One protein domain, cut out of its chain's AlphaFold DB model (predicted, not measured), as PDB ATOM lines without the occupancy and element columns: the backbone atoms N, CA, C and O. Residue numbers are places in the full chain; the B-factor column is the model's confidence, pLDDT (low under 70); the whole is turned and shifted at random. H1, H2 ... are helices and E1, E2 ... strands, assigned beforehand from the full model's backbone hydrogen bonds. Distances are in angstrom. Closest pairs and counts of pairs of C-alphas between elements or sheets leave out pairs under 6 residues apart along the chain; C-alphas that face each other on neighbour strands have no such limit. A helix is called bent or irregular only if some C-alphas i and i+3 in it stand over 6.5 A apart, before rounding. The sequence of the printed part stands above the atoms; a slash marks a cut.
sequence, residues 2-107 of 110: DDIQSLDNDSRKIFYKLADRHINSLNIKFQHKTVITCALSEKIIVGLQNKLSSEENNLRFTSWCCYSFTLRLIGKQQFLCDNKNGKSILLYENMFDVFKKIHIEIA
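This is residues 2 to 107 of the 110 residues of the protein "Hypothetical protein" of Rotaria sp. Silwood2 (UniProt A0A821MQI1). Picture a loose, long model in two parts: the long helix H1 and the helix H5, set at a steep angle to each other, make one part, and H3 with H4 crosswise to it and the hairpin of E1 and E2 along one side of H3 make the other. Between the two parts residues 35 to 36 pair with residues 90 to 91, and residues 2 to 10 of H1 and residues 101 to 107 stick out. The printed part has 106 residues with five named helices and two named strands, in the order H1 H2 H3 H4 E1 E2 H5; its class is mostly helix, and the sheet E1 - E2 is antiparallel. It is loose, with a radius of gyration of the C-alphas of 16.5 A, and only just elongated, spanning 53 by 35 by 27 A.

Begin with H1, residues 2 to 25, and look at its residues 12 to 16: with these alone it only just touches H5, residues 92 to 105, by 3 pairs of C-alphas within 8 A. The closest are the C-alphas of Arg 12 and Phe 96, 6.3 A apart, and the helices run opposite ways at a steep tilt of 64 degrees. H2, residues 28 to 31, is close to H1 but not clearly touching, with the closest C-alphas, Ile 23 and Gln 31, at 5.7 A. Go on to H3, residues 38 to 49, which touches H4, residues 59 to 68, with its residues 44 to 48 alone; they are about perpendicular at 83 degrees, and the closest C-alphas are Gly 47 and Thr 62, 5.1 A. The closest C-alphas of H3 and E1, residues 69 to 74, are Leu 48 and Thr 70, 7.6 A. E1 forms a hairpin with E2, residues 77 to 82, their directions at 148 degrees; find N 72 and O 79 at 2.8 A and N 81 and O 70 at 2.9 A, both within hydrogen-bond range. H3 is close to H5 but not clearly touching, with the closest C-alphas, Cys 38 and Glu 93, at 7.0 A, while H1 is apart from H3, H4, E1 and E2. In H1, H3 and H4 every O i to N i+4 pair is within hydrogen-bond range, in H5 8 of 10, and H2 is too short for such a pair.

Find C-alpha 2 at (166.500, 31.738, 151.587); from there H1 runs 35.4 A to C-alpha 25 at (163.764, 64.165, 165.401). H2 follows over 5.3 A, H3 over 16.4 A and H4 over 14.0 A. Then come E1, 16.1 A, and E2, 16.5 A. H5 runs 20.5 A to C-alpha 105 at (183.363, 49.214, 150.244); it is irregular, with C-alphas 93 and 96 at 7.4 A.

The two C-alphas farthest apart are those of Asp 3 and Ser 54, 53.2 A. The printed part has no cut, and no link is long. The mean pLDDT of the printed part is 82.1; look for values under 70 at residues 2 to 7, 32 to 34, 51 to 57 and 107.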
ATOM      1  N   ASP A   2     167.592  31.036 150.891       59.25
ATOM      2  CA  ASP A   2     166.500  31.738 151.587       59.25
ATOM      3  C   ASP A   2     166.938  32.487 152.862       59.25
ATOM      4  O   ASP A   2     166.453  33.586 153.132       59.25
ATOM      5  N   ASP A   3     167.930  31.973 153.597       60.03
ATOM      6  CA  ASP A   3     168.399  32.596 154.848       60.03
ATOM      7  C   ASP A   3     169.070  33.966 154.640       60.03
ATOM      8  O   ASP A   3     168.923  34.868 155.462       60.03
ATOM      9  N   ILE A   4     169.771  34.164 153.516       62.53
ATOM     10  CA  ILE A   4     170.474  35.424 153.217       62.53
ATOM     11  C   ILE A   4     169.481  36.518 152.793       62.53
ATOM     12  O   ILE A   4     169.634  37.673 153.186       62.53
ATOM     13  N   GLN A   5     168.442  36.165 152.028       62.41
ATOM     14  CA  GLN A   5     167.370  37.105 151.669       62.41
ATOM     15  C   GLN A   5     166.506  37.483 152.879       62.41
ATOM     16  O   GLN A   5     166.109  38.639 153.011       62.41
ATOM     17  N   SER A   6     166.262  36.528 153.778       67.00
ATOM     18  CA  SER A   6     165.586  36.748 155.061       67.00
ATOM     19  C   SER A   6     166.331  37.773 155.936       67.00
ATOM     20  O   SER A   6     165.757  38.787 156.338       67.00
ATOM     21  N   LEU A   7     167.644  37.586 156.124       65.81
ATOM     22  CA  LEU A   7     168.502  38.486 156.910       65.81
ATOM     23  C   LEU A   7     168.601  39.909 156.329       65.81
ATOM     24  O   LEU A   7     168.652  40.886 157.086       65.81
ATOM     25  N   ASP A   8     168.621  40.052 154.999       75.44
ATOM     26  CA  ASP A   8     168.664  41.371 154.350       75.44
ATOM     27  C   ASP A   8     167.354  42.148 154.544       75.44
ATOM     28  O   ASP A   8     167.378  43.353 154.807       75.44
ATOM     29  N   ASN A   9     166.214  41.455 154.486       79.81
ATOM     30  CA  ASN A   9     164.901  42.062 154.696       79.81
ATOM     31  C   ASN A   9     164.720  42.575 156.132       79.81
ATOM     32  O   ASN A   9     164.241  43.697 156.327       79.81
ATOM     33  N   ASP A  10     165.149  41.807 157.133       86.88
ATOM     34  CA  ASP A  10     165.078  42.236 158.534       86.88
ATOM     35  C   ASP A  10     166.015  43.415 158.821       86.88
ATOM     36  O   ASP A  10     165.617  44.396 159.460       86.88
ATOM     37  N   SER A  11     167.232  43.378 158.274       86.56
ATOM     38  CA  SER A  11     168.202  44.473 158.394       86.56
ATOM     39  C   SER A  11     167.678  45.764 157.762       86.56
ATOM     40  O   SER A  11     167.742  46.832 158.376       86.56
ATOM     41  N   ARG A  12     167.084  45.666 156.566       91.44
ATOM     42  CA  ARG A  12     166.453  46.787 155.855       91.44
ATOM     43  C   ARG A  12     165.307  47.389 156.667       91.44
ATOM     44  O   ARG A  12     165.211  48.610 156.798       91.44
ATOM     45  N   LYS A  13     164.463  46.550 157.271       90.06
ATOM     46  CA  LYS A  13     163.350  46.992 158.124       90.06
ATOM     47  C   LYS A  13     163.837  47.728 159.374       90.06
ATOM     48  O   LYS A  13     163.290  48.777 159.722       90.06
ATOM     49  N   ILE A  14     164.864  47.206 160.047       91.19
ATOM     50  CA  ILE A  14     165.468  47.859 161.218       91.19
ATOM     51  C   ILE A  14     166.084  49.202 160.819       91.19
ATOM     52  O   ILE A  14     165.851  50.202 161.501       91.19
ATOM     53  N   PHE A  15     166.811  49.242 159.702       90.50
ATOM     54  CA  PHE A  15     167.423  50.462 159.187       90.50
ATOM     55  C   PHE A  15     166.388  51.566 158.961       90.50
ATOM     56  O   PHE A  15     166.538  52.657 159.511       90.50
ATOM     57  N   TYR A  16     165.307  51.283 158.229       91.12
ATOM     58  CA  TYR A  16     164.282  52.291 157.954       91.12
ATOM     59  C   TYR A  16     163.550  52.754 159.214       91.12
ATOM     60  O   TYR A  16     163.316  53.948 159.382       91.12
ATOM     61  N   LYS A  17     163.318  51.861 160.184       91.88
ATOM     62  CA  LYS A  17     162.779  52.249 161.496       91.88
ATOM     63  C   LYS A  17     163.689  53.239 162.238       91.88
ATOM     64  O   LYS A  17     163.199  54.158 162.898       91.88
ATOM     65  N   LEU A  18     165.007  53.044 162.174       90.19
ATOM     66  CA  LEU A  18     165.979  53.963 162.773       90.19
ATOM     67  C   LEU A  18     166.063  55.278 161.993       90.19
ATOM     68  O   LEU A  18     166.089  56.346 162.608       90.19
ATOM     69  N   ALA A  19     166.048  55.205 160.664       88.25
ATOM     70  CA  ALA A  19     166.046  56.371 159.796       88.25
ATOM     71  C   ALA A  19     164.815  57.254 160.031       88.25
ATOM     72  O   ALA A  19     164.968  58.456 160.219       88.25
ATOM     73  N   ASP A  20     163.619  56.670 160.125       89.12
ATOM     74  CA  ASP A  20     162.383  57.404 160.418       89.12
ATOM     75  C   ASP A  20     162.450  58.105 161.766       89.12
ATOM     76  O   ASP A  20     162.076  59.270 161.893       89.12
ATOM     77  N   ARG A  21     162.960  57.417 162.794       89.06
ATOM     78  CA  ARG A  21     163.144  58.024 164.114       89.06
ATOM     79  C   ARG A  21     164.081  59.228 164.044       89.06
ATOM     80  O   ARG A  21     163.808  60.236 164.691       89.06
ATOM     81  N   HIS A  22     165.168  59.120 163.283       85.56
ATOM     82  CA  HIS A  22     166.101  60.222 163.091       85.56
ATOM     83  C   HIS A  22     165.468  61.374 162.301       85.56
ATOM     84  O   HIS A  22     165.525  62.511 162.746       85.56
ATOM     85  N   ILE A  23     164.809  61.099 161.174       84.19
ATOM     86  CA  ILE A  23     164.146  62.129 160.361       84.19
ATOM     87  C   ILE A  23     163.107  62.877 161.201       84.19
ATOM     88  O   ILE A  23     163.113  64.105 161.229       84.19
ATOM     89  N   ASN A  24     162.281  62.157 161.958       85.75
ATOM     90  CA  ASN A  24     161.262  62.755 162.818       85.75
ATOM     91  C   ASN A  24     161.839  63.568 163.988       85.75
ATOM     92  O   ASN A  24     161.139  64.428 164.520       85.75
ATOM     93  N   SER A  25     163.096  63.340 164.388       85.56
ATOM     94  CA  SER A  25     163.764  64.165 165.401       85.56
ATOM     95  C   SER A  25     164.374  65.454 164.835       85.56
ATOM     96  O   SER A  25     164.706  66.362 165.602       85.56
ATOM     97  N   LEU A  26     164.502  65.583 163.509       79.56
ATOM     98  CA  LEU A  26     164.969  66.811 162.867       79.56
ATOM     99  C   LEU A  26     163.898  67.911 162.926       79.56
ATOM    100  O   LEU A  26     162.697  67.649 162.874       79.56
ATOM    101  N   ASN A  27     164.337  69.175 162.938       81.56
ATOM    102  CA  ASN A  27     163.439  70.321 162.747       81.56
ATOM    103  C   ASN A  27     162.639  70.168 161.440       81.56
ATOM    104  O   ASN A  27     163.227  69.853 160.406       81.56
ATOM    105  N   ILE A  28     161.345  70.521 161.455       77.06
ATOM    106  CA  ILE A  28     160.408  70.405 160.312       77.06
ATOM    107  C   ILE A  28     161.008  70.940 159.000       77.06
ATOM    108  O   ILE A  28     160.898  70.315 157.949       77.06
ATOM    109  N   LYS A  29     161.732  72.067 159.056       71.25
ATOM    110  CA  LYS A  29     162.374  72.683 157.878       71.25
ATOM    111  C   LYS A  29     163.452  71.823 157.194       71.25
ATOM    112  O   LYS A  29     163.846  72.149 156.075       71.25
ATOM    113  N   PHE A  30     163.968  70.794 157.864       70.25
ATOM    114  CA  PHE A  30     165.018  69.898 157.369       70.25
ATOM    115  C   PHE A  30     164.516  68.492 157.027       70.25
ATOM    116  O   PHE A  30     165.171  67.817 156.234       70.25
ATOM    117  N   GLN A  31     163.357  68.080 157.553       71.62
ATOM    118  CA  GLN A  31     162.780  66.747 157.324       71.62
ATOM    119  C   GLN A  31     162.603  66.424 155.829       71.62
ATOM    120  O   GLN A  31     162.777  65.284 155.425       71.62
ATOM    121  N   HIS A  32     162.341  67.440 154.998       67.38
ATOM    122  CA  HIS A  32     162.104  67.297 153.555       67.38
ATOM    123  C   HIS A  32     163.225  67.863 152.670       67.38
ATOM    124  O   HIS A  32     162.994  68.162 151.500       67.38
ATOM    125  N   LYS A  33     164.421  68.097 153.228       67.38
ATOM    126  CA  LYS A  33     165.556  68.653 152.468       67.38
ATOM    127  C   LYS A  33     166.684  67.660 152.249       67.38
ATOM    128  O   LYS A  33     167.263  67.643 151.172       67.38
ATOM    129  N   THR A  34     167.011  66.871 153.266       65.31
ATOM    130  CA  THR A  34     168.188  65.991 153.218       65.31
ATOM    131  C   THR A  34     167.865  64.635 152.598       65.31
ATOM    132  O   THR A  34     168.689  64.078 151.877       65.31
ATOM    133  N   VAL A  35     166.661  64.124 152.860       76.69
ATOM    134  CA  VAL A  35     166.147  62.865 152.323       76.69
ATOM    135  C   VAL A  35     164.735  63.127 151.819       76.69
ATOM    136  O   VAL A  35     163.937  63.761 152.513       76.69
ATOM    137  N   ILE A  36     164.431  62.679 150.605       86.19
ATOM    138  CA  ILE A  36     163.095  62.794 150.011       86.19
ATOM    139  C   ILE A  36     162.642  61.437 149.488       86.19
ATOM    140  O   ILE A  36     163.467  60.576 149.201       86.19
ATOM    141  N   THR A  37     161.336  61.256 149.339       89.12
ATOM    142  CA  THR A  37     160.788  60.068 148.680       89.12
ATOM    143  C   THR A  37     160.945  60.161 147.164       89.12
ATOM    144  O   THR A  37     161.010  61.264 146.605       89.12
ATOM    145  N   CYS A  38     160.917  59.018 146.483       88.94
ATOM    146  CA  CYS A  38     160.850  58.943 145.022       88.94
ATOM    147  C   CYS A  38     159.691  59.792 144.475       88.94
ATOM    148  O   CYS A  38     159.888  60.623 143.589       88.94
ATOM    149  N   ALA A  39     158.504  59.678 145.083       88.31
ATOM    150  CA  ALA A  39     157.322  60.435 144.670       88.31
ATOM    151  C   ALA A  39     157.502  61.961 144.797       88.31
ATOM    152  O   ALA A  39     156.986  62.726 143.981       88.31
ATOM    153  N   LEU A  40     158.219  62.438 145.822       88.44
ATOM    154  CA  LEU A  40     158.535  63.863 145.949       88.44
ATOM    155  C   LEU A  40     159.620  64.286 144.948       88.44
ATOM    156  O   LEU A  40     159.523  65.372 144.381       88.44
ATOM    157  N   SER A  41     160.609  63.427 144.695       90.19
ATOM    158  CA  SER A  41     161.649  63.659 143.688       90.19
ATOM    159  C   SER A  41     161.057  63.875 142.297       90.19
ATOM    160  O   SER A  41     161.408  64.845 141.629       90.19
ATOM    161  N   GLU A  42     160.118  63.030 141.875       89.88
ATOM    162  CA  GLU A  42     159.423  63.167 140.589       89.88
ATOM    163  C   GLU A  42     158.690  64.508 140.484       89.88
ATOM    164  O   GLU A  42     158.854  65.231 139.502       89.88
ATOM    165  N   LYS A  43     157.957  64.902 141.533       89.31
ATOM    166  CA  LYS A  43     157.275  66.205 141.584       89.31
ATOM    167  C   LYS A  43     158.252  67.374 141.479       89.31
ATOM    168  O   LYS A  43     157.952  68.352 140.799       89.31
ATOM    169  N   ILE A  44     159.410  67.285 142.136       90.00
ATOM    170  CA  ILE A  44     160.457  68.309 142.049       90.00
ATOM    171  C   ILE A  44     161.025  68.372 140.629       90.00
ATOM    172  O   ILE A  44     161.161  69.468 140.091       90.00
ATOM    173  N   ILE A  45     161.324  67.230 140.003       90.06
ATOM    174  CA  ILE A  45     161.841  67.170 138.627       90.06
ATOM    175  C   ILE A  45     160.847  67.815 137.660       90.06
ATOM    176  O   ILE A  45     161.238  68.691 136.891       90.06
ATOM    177  N   VAL A  46     159.567  67.447 137.756       88.31
ATOM    178  CA  VAL A  46     158.494  68.057 136.964       88.31
ATOM    179  C   VAL A  46     158.437  69.562 137.221       88.31
ATOM    180  O   VAL A  46     158.451  70.336 136.272       88.31
ATOM    181  N   GLY A  47     158.470  70.002 138.482       87.00
ATOM    182  CA  GLY A  47     158.491  71.427 138.834       87.00
ATOM    183  C   GLY A  47     159.703  72.190 138.277       87.00
ATOM    184  O   GLY A  47     159.582  73.353 137.905       87.00
ATOM    185  N   LEU A  48     160.869  71.546 138.178       88.31
ATOM    186  CA  LEU A  48     162.085  72.134 137.605       88.31
ATOM    187  C   LEU A  48     162.078  72.163 136.069       88.31
ATOM    188  O   LEU A  48     162.699  73.052 135.484       88.31
ATOM    189  N   GLN A  49     161.426  71.196 135.422       85.31
ATOM    190  CA  GLN A  49     161.296  71.109 133.963       85.31
ATOM    191  C   GLN A  49     160.189  72.029 133.441       85.31
ATOM    192  O   GLN A  49     160.382  72.730 132.452       85.31
ATOM    193  N   ASN A  50     159.075  72.106 134.164       76.88
ATOM    194  CA  ASN A  50     157.901  72.908 133.838       76.88
ATOM    195  C   ASN A  50     158.054  74.378 134.239       76.88
ATOM    196  O   ASN A  50     157.073  75.019 134.621       76.88
ATOM    197  N   LYS A  51     159.273  74.934 134.164       62.22
ATOM    198  CA  LYS A  51     159.504  76.368 134.360       62.22
ATOM    199  C   LYS A  51     158.530  77.124 133.452       62.22
ATOM    200  O   LYS A  51     158.791  77.235 132.263       62.22
ATOM    201  N   LEU A  52     157.450  77.651 134.044       54.88
ATOM    202  CA  LEU A  52     156.412  78.496 133.434       54.88
ATOM    203  C   LEU A  52     155.165  77.805 132.832       54.88
ATOM    204  O   LEU A  52     154.375  78.514 132.213       54.88
ATOM    205  N   SER A  53     154.895  76.502 133.023       52.06
ATOM    206  CA  SER A  53     153.595  75.953 132.577       52.06
ATOM    207  C   SER A  53     152.476  76.350 133.549       52.06
ATOM    208  O   SER A  53     152.426  75.902 134.694       52.06
ATOM    209  N   SER A  54     151.603  77.217 133.057       46.50
ATOM    210  CA  SER A  54     150.551  78.001 133.706       46.50
ATOM    211  C   SER A  54     149.370  77.232 134.318       46.50
ATOM    212  O   SER A  54     148.288  77.801 134.424       46.50
ATOM    213  N   GLU A  55     149.522  75.972 134.734       56.00
ATOM    214  CA  GLU A  55     148.472  75.343 135.541       56.00
ATOM    215  C   GLU A  55     148.586  75.843 136.986       56.00
ATOM    216  O   GLU A  55     149.566  75.601 137.691       56.00
ATOM    217  N   GLU A  56     147.571  76.602 137.395       52.59
ATOM    218  CA  GLU A  56     147.488  77.519 138.540       52.59
ATOM    219  C   GLU A  56     147.830  76.937 139.924       52.59
ATOM    220  O   GLU A  56     147.883  77.668 140.912       52.59
ATOM    221  N   ASN A  57     148.115  75.643 140.049       52.50
ATOM    222  CA  ASN A  57     148.032  74.977 141.342       52.50
ATOM    223  C   ASN A  57     149.308  74.915 142.180       52.50
ATOM    224  O   ASN A  57     149.213  74.468 143.324       52.50
ATOM    225  N   ASN A  58     150.484  75.384 141.725       72.06
ATOM    226  CA  ASN A  58     151.590  75.523 142.685       72.06
ATOM    227  C   ASN A  58     152.787  76.410 142.294       72.06
ATOM    228  O   ASN A  58     153.944  75.975 142.321       72.06
ATOM    229  N   LEU A  59     152.551  77.698 142.021       79.19
ATOM    230  CA  LEU A  59     153.639  78.683 141.875       79.19
ATOM    231  C   LEU A  59     154.598  78.674 143.077       79.19
ATOM    232  O   LEU A  59     155.815  78.784 142.910       79.19
ATOM    233  N   ARG A  60     154.065  78.481 144.292       82.94
ATOM    234  CA  ARG A  60     154.859  78.414 145.524       82.94
ATOM    235  C   ARG A  60     155.776  77.192 145.551       82.94
ATOM    236  O   ARG A  60     156.958  77.341 145.855       82.94
ATOM    237  N   PHE A  61     155.265  76.007 145.222       85.00
ATOM    238  CA  PHE A  61     156.080  74.792 145.148       85.00
ATOM    239  C   PHE A  61     157.115  74.870 144.029       85.00
ATOM    240  O   PHE A  61     158.270  74.539 144.261       85.00
ATOM    241  N   THR A  62     156.744  75.374 142.852       85.12
ATOM    242  CA  THR A  62     157.673  75.549 141.722       85.12
ATOM    243  C   THR A  62     158.804  76.512 142.085       85.12
ATOM    244  O   THR A  62     159.978  76.209 141.877       85.12
ATOM    245  N   SER A  63     158.468  77.635 142.727       86.81
ATOM    246  CA  SER A  63     159.457  78.591 143.241       86.81
ATOM    247  C   SER A  63     160.374  77.943 144.278       86.81
ATOM    248  O   SER A  63     161.592  78.107 144.223       86.81
ATOM    249  N   TRP A  64     159.808  77.159 145.202       87.75
ATOM    250  CA  TRP A  64     160.585  76.410 146.188       87.75
ATOM    251  C   TRP A  64     161.514  75.375 145.542       87.75
ATOM    252  O   TRP A  64     162.664  75.261 145.975       87.75
ATOM    253  N   CYS A  65     161.058  74.675 144.498       89.06
ATOM    254  CA  CYS A  65     161.858  73.707 143.752       89.06
ATOM    255  C   CYS A  65     163.060  74.385 143.096       89.06
ATOM    256  O   CYS A  65     164.191  73.988 143.354       89.06
ATOM    257  N   CYS A  66     162.822  75.451 142.327       88.25
ATOM    258  CA  CYS A  66     163.871  76.223 141.654       88.25
ATOM    259  C   CYS A  66     164.868  76.859 142.632       88.25
ATOM    260  O   CYS A  66     166.046  76.991 142.314       88.25
ATOM    261  N   TYR A  67     164.408  77.264 143.818       89.62
ATOM    262  CA  TYR A  67     165.280  77.822 144.848       89.62
ATOM    263  C   TYR A  67     166.145  76.749 145.522       89.62
ATOM    264  O   TYR A  67     167.324  76.982 145.796       89.62
ATOM    265  N   SER A  68     165.559  75.585 145.811       88.50
ATOM    266  CA  SER A  68     166.167  74.572 146.682       88.50
ATOM    267  C   SER A  68     166.936  73.491 145.927       88.50
ATOM    268  O   SER A  68     167.862  72.922 146.500       88.50
ATOM    269  N   PHE A  69     166.595  73.213 144.668       91.19
ATOM    270  CA  PHE A  69     167.136  72.076 143.927       91.19
ATOM    271  C   PHE A  69     167.617  72.443 142.524       91.19
ATOM    272  O   PHE A  69     167.192  73.425 141.920       91.19
ATOM    273  N   THR A  70     168.504  71.608 141.999       93.12
ATOM    274  CA  THR A  70     169.010  71.677 140.630       93.12
ATOM    275  C   THR A  70     169.178  70.272 140.062       93.12
ATOM    276  O   THR A  70     169.336  69.305 140.810       93.12
ATOM    277  N   LEU A  71     169.140  70.146 138.737       92.50
ATOM    278  CA  LEU A  71     169.362  68.879 138.043       92.50
ATOM    279  C   LEU A  71     170.761  68.890 137.440       92.50
ATOM    280  O   LEU A  71     171.069  69.713 136.579       92.50
ATOM    281  N   ARG A  72     171.608  67.965 137.885       92.00
ATOM    282  CA  ARG A  72     172.945  67.751 137.335       92.00
ATOM    283  C   ARG A  72     172.916  66.582 136.359       92.00
ATOM    284  O   ARG A  72     172.426  65.509 136.693       92.00
ATOM    285  N   LEU A  73     173.479  66.781 135.173       90.19
ATOM    286  CA  LEU A  73     173.669  65.723 134.184       90.19
ATOM    287  C   LEU A  73     175.101  65.190 134.268       90.19
ATOM    288  O   LEU A  73     176.053  65.968 134.231       90.19
ATOM    289  N   ILE A  74     175.248  63.871 134.380       86.44
ATOM    290  CA  ILE A  74     176.534  63.172 134.285       86.44
ATOM    291  C   ILE A  74     176.372  62.083 133.226       86.44
ATOM    292  O   ILE A  74     175.653  61.099 133.418       86.44
ATOM    293  N   GLY A  75     176.997  62.285 132.065       90.31
ATOM    294  CA  GLY A  75     176.733  61.461 130.888       90.31
ATOM    295  C   GLY A  75     175.255  61.536 130.488       90.31
ATOM    296  O   GLY A  75     174.748  62.613 130.191       90.31
ATOM    297  N   LYS A  76     174.567  60.388 130.498       88.62
ATOM    298  CA  LYS A  76     173.124  60.278 130.202       88.62
ATOM    299  C   LYS A  76     172.237  60.245 131.453       88.62
ATOM    300  O   LYS A  76     171.023  60.134 131.327       88.62
ATOM    301  N   GLN A  77     172.827  60.289 132.647       84.56
ATOM    302  CA  GLN A  77     172.095  60.186 133.905       84.56
ATOM    303  C   GLN A  77     171.823  61.568 134.491       84.56
ATOM    304  O   GLN A  77     172.681  62.454 134.467       84.56
ATOM    305  N   GLN A  78     170.622  61.729 135.040       86.69
ATOM    306  CA  GLN A  78     170.186  62.942 135.709       86.69
ATOM    307  C   GLN A  78     170.157  62.719 137.220       86.69
ATOM    308  O   GLN A  78     169.586  61.746 137.702       86.69
ATOM    309  N   PHE A  79     170.757  63.647 137.955       88.62
ATOM    310  CA  PHE A  79     170.846  63.622 139.407       88.62
ATOM    311  C   PHE A  79     170.184  64.863 139.984       88.62
ATOM    312  O   PHE A  79     170.495  65.986 139.584       88.62
ATOM    313  N   LEU A  80     169.295  64.660 140.952       91.19
ATOM    314  CA  LEU A  80     168.751  65.750 141.746       91.19
ATOM    315  C   LEU A  80     169.780  66.167 142.800       91.19
ATOM    316  O   LEU A  80     170.296  65.332 143.543       91.19
ATOM    317  N   CYS A  81     170.076  67.459 142.864       91.38
ATOM    318  CA  CYS A  81     171.045  68.042 143.783       91.38
ATOM    319  C   CYS A  81     170.416  69.192 144.576       91.38
ATOM    320  O   CYS A  81     169.542  69.896 144.072       91.38
ATOM    321  N   ASP A  82     170.910  69.427 145.790       89.38
ATOM    322  CA  ASP A  82     170.667  70.669 146.525       89.38
ATOM    323  C   ASP A  82     171.326  71.837 145.776       89.38
ATOM    324  O   ASP A  82     172.493  71.772 145.380       89.38
ATOM    325  N   ASN A  83     170.573  72.913 145.563       89.94
ATOM    326  CA  ASN A  83     171.022  74.055 144.771       89.94
ATOM    327  C   ASN A  83     172.111  74.881 145.479       89.94
ATOM    328  O   ASN A  83     172.943  75.502 144.824       89.94
ATOM    329  N   LYS A  84     172.134  74.891 146.819       87.81
ATOM    330  CA  LYS A  84     173.063  75.719 147.600       87.81
ATOM    331  C   LYS A  84     174.457  75.106 147.669       87.81
ATOM    332  O   LYS A  84     175.442  75.835 147.608       87.81
ATOM    333  N   ASN A  85     174.549  73.795 147.874       87.31
ATOM    334  CA  ASN A  85     175.828  73.111 148.083       87.31
ATOM    335  C   ASN A  85     176.193  72.120 146.967       87.31
ATOM    336  O   ASN A  85     177.290  71.561 146.990       87.31
ATOM    337  N   GLY A  86     175.301  71.886 146.001       86.25
ATOM    338  CA  GLY A  86     175.539  70.998 144.866       86.25
ATOM    339  C   GLY A  86     175.660  69.516 145.229       86.25
ATOM    340  O   GLY A  86     176.079  68.732 144.372       86.25
ATOM    341  N   LYS A  87     175.341  69.121 146.469       86.75
ATOM    342  CA  LYS A  87     175.335  67.722 146.907       86.75
ATOM    343  C   LYS A  87     174.112  67.013 146.342       86.75
ATOM    344  O   LYS A  87     173.035  67.598 146.259       86.75
ATOM    345  N   SER A  88     174.281  65.754 145.957       86.69
ATOM    346  CA  SER A  88     173.178  64.915 145.492       86.69
ATOM    347  C   SER A  88     172.167  64.675 146.610       86.69
ATOM    348  O   SER A  88     172.544  64.468 147.763       86.69
ATOM    349  N   ILE A  89     170.886  64.700 146.252       87.00
ATOM    350  CA  ILE A  89     169.793  64.353 147.153       87.00
ATOM    351  C   ILE A  89     169.690  62.831 147.223       87.00
ATOM    352  O   ILE A  89     169.632  62.158 146.193       87.00
ATOM    353  N   LEU A  90     169.665  62.293 148.441       84.88
ATOM    354  CA  LEU A  90     169.452  60.871 148.667       84.88
ATOM    355  C   LEU A  90     167.952  60.573 148.698       84.88
ATOM    356  O   LEU A  90     167.192  61.239 149.404       84.88
ATOM    357  N   LEU A  91     167.539  59.558 147.939       89.25
ATOM    358  CA  LEU A  91     166.175  59.049 147.992       89.25
ATOM    359  C   LEU A  91     166.034  58.110 149.183       89.25
ATOM    360  O   LEU A  91     166.889  57.244 149.387       89.25
ATOM    361  N   TYR A  92     164.957  58.279 149.942       89.31
ATOM    362  CA  TYR A  92     164.660  57.472 151.117       89.31
ATOM    363  C   TYR A  92     164.693  55.985 150.765       89.31
ATOM    364  O   TYR A  92     165.402  55.220 151.398       89.31
ATOM    365  N   GLU A  93     164.023  55.597 149.684       90.00
ATOM    366  CA  GLU A  93     163.849  54.219 149.231       90.00
ATOM    367  C   GLU A  93     165.170  53.524 148.861       90.00
ATOM    368  O   GLU A  93     165.284  52.305 149.001       90.00
ATOM    369  N   ASN A  94     166.182  54.298 148.455       88.56
ATOM    370  CA  ASN A  94     167.498  53.790 148.053       88.56
ATOM    371  C   ASN A  94     168.541  53.900 149.173       88.56
ATOM    372  O   ASN A  94     169.685  53.471 149.006       88.56
ATOM    373  N   MET A  95     168.180  54.505 150.304       89.19
ATOM    374  CA  MET A  95     169.119  54.859 151.359       89.19
ATOM    375  C   MET A  95     169.799  53.616 151.938       89.19
ATOM    376  O   MET A  95     171.022  53.594 152.036       89.19
ATOM    377  N   PHE A  96     169.042  52.557 152.242       89.75
ATOM    378  CA  PHE A  96     169.626  51.319 152.766       89.75
ATOM    379  C   PHE A  96     170.694  50.742 151.830       89.75
ATOM    380  O   PHE A  96     171.803  50.448 152.268       89.75
ATOM    381  N   ASP A  97     170.383  50.627 150.539       89.31
ATOM    382  CA  ASP A  97     171.275  50.009 149.558       89.31
ATOM    383  C   ASP A  97     172.552  50.839 149.345       89.31
ATOM    384  O   ASP A  97     173.647  50.281 149.250       89.31
ATOM    385  N   VAL A  98     172.439  52.172 149.355       85.94
ATOM    386  CA  VAL A  98     173.595  53.080 149.279       85.94
ATOM    387  C   VAL A  98     174.489  52.939 150.512       85.94
ATOM    388  O   VAL A  98     175.697  52.757 150.370       85.94
ATOM    389  N   PHE A  99     173.918  52.981 151.718       85.44
ATOM    390  CA  PHE A  99     174.692  52.858 152.957       85.44
ATOM    391  C   PHE A  99     175.319  51.471 153.109       85.44
ATOM    392  O   PHE A  99     176.486  51.369 153.481       85.44
ATOM    393  N   LYS A 100     174.588  50.407 152.760       87.69
ATOM    394  CA  LYS A 100     175.110  49.037 152.731       87.69
ATOM    395  C   LYS A 100     176.306  48.929 151.788       87.69
ATOM    396  O   LYS A 100     177.329  48.370 152.172       87.69
ATOM    397  N   LYS A 101     176.196  49.482 150.576       85.75
ATOM    398  CA  LYS A 101     177.289  49.486 149.598       85.75
ATOM    399  C   LYS A 101     178.525  50.205 150.140       85.75
ATOM    400  O   LYS A 101     179.601  49.622 150.126       85.75
ATOM    401  N   ILE A 102     178.357  51.413 150.681       83.12
ATOM    402  CA  ILE A 102     179.451  52.188 151.286       83.12
ATOM    403  C   ILE A 102     180.106  51.402 152.432       83.12
ATOM    404  O   ILE A 102     181.325  51.308 152.500       83.12
ATOM    405  N   HIS A 103     179.307  50.796 153.310       81.56
ATOM    406  CA  HIS A 103     179.806  50.018 154.441       81.56
ATOM    407  C   HIS A 103     180.643  48.800 154.013       81.56
ATOM    408  O   HIS A 103     181.670  48.512 154.628       81.56
ATOM    409  N   ILE A 104     180.224  48.113 152.944       83.44
ATOM    410  CA  ILE A 104     180.977  47.007 152.335       83.44
ATOM    411  C   ILE A 104     182.275  47.527 151.699       83.44
ATOM    412  O   ILE A 104     183.334  46.943 151.913       83.44
ATOM    413  N   GLU A 105     182.209  48.627 150.944       82.12
ATOM    414  CA  GLU A 105     183.363  49.214 150.244       82.12
ATOM    415  C   GLU A 105     184.438  49.745 151.204       82.12
ATOM    416  O   GLU A 105     185.627  49.619 150.923       82.12
ATOM    417  N   ILE A 106     184.036  50.295 152.354       80.69
ATOM    418  CA  ILE A 106     184.940  50.840 153.383       80.69
ATOM    419  C   ILE A 106     185.417  49.742 154.363       80.69
ATOM    420  O   ILE A 106     186.142  50.020 155.317       80.69
ATOM    421  N   ALA A 107     185.062  48.471 154.130       66.00
ATOM    422  CA  ALA A 107     185.470  47.328 154.952       66.00
ATOM    423  C   ALA A 107     185.205  47.535 156.459       66.00
ATOM    424  O   ALA A 107     186.072  47.287 157.295       66.00
TER     425      ALA A 107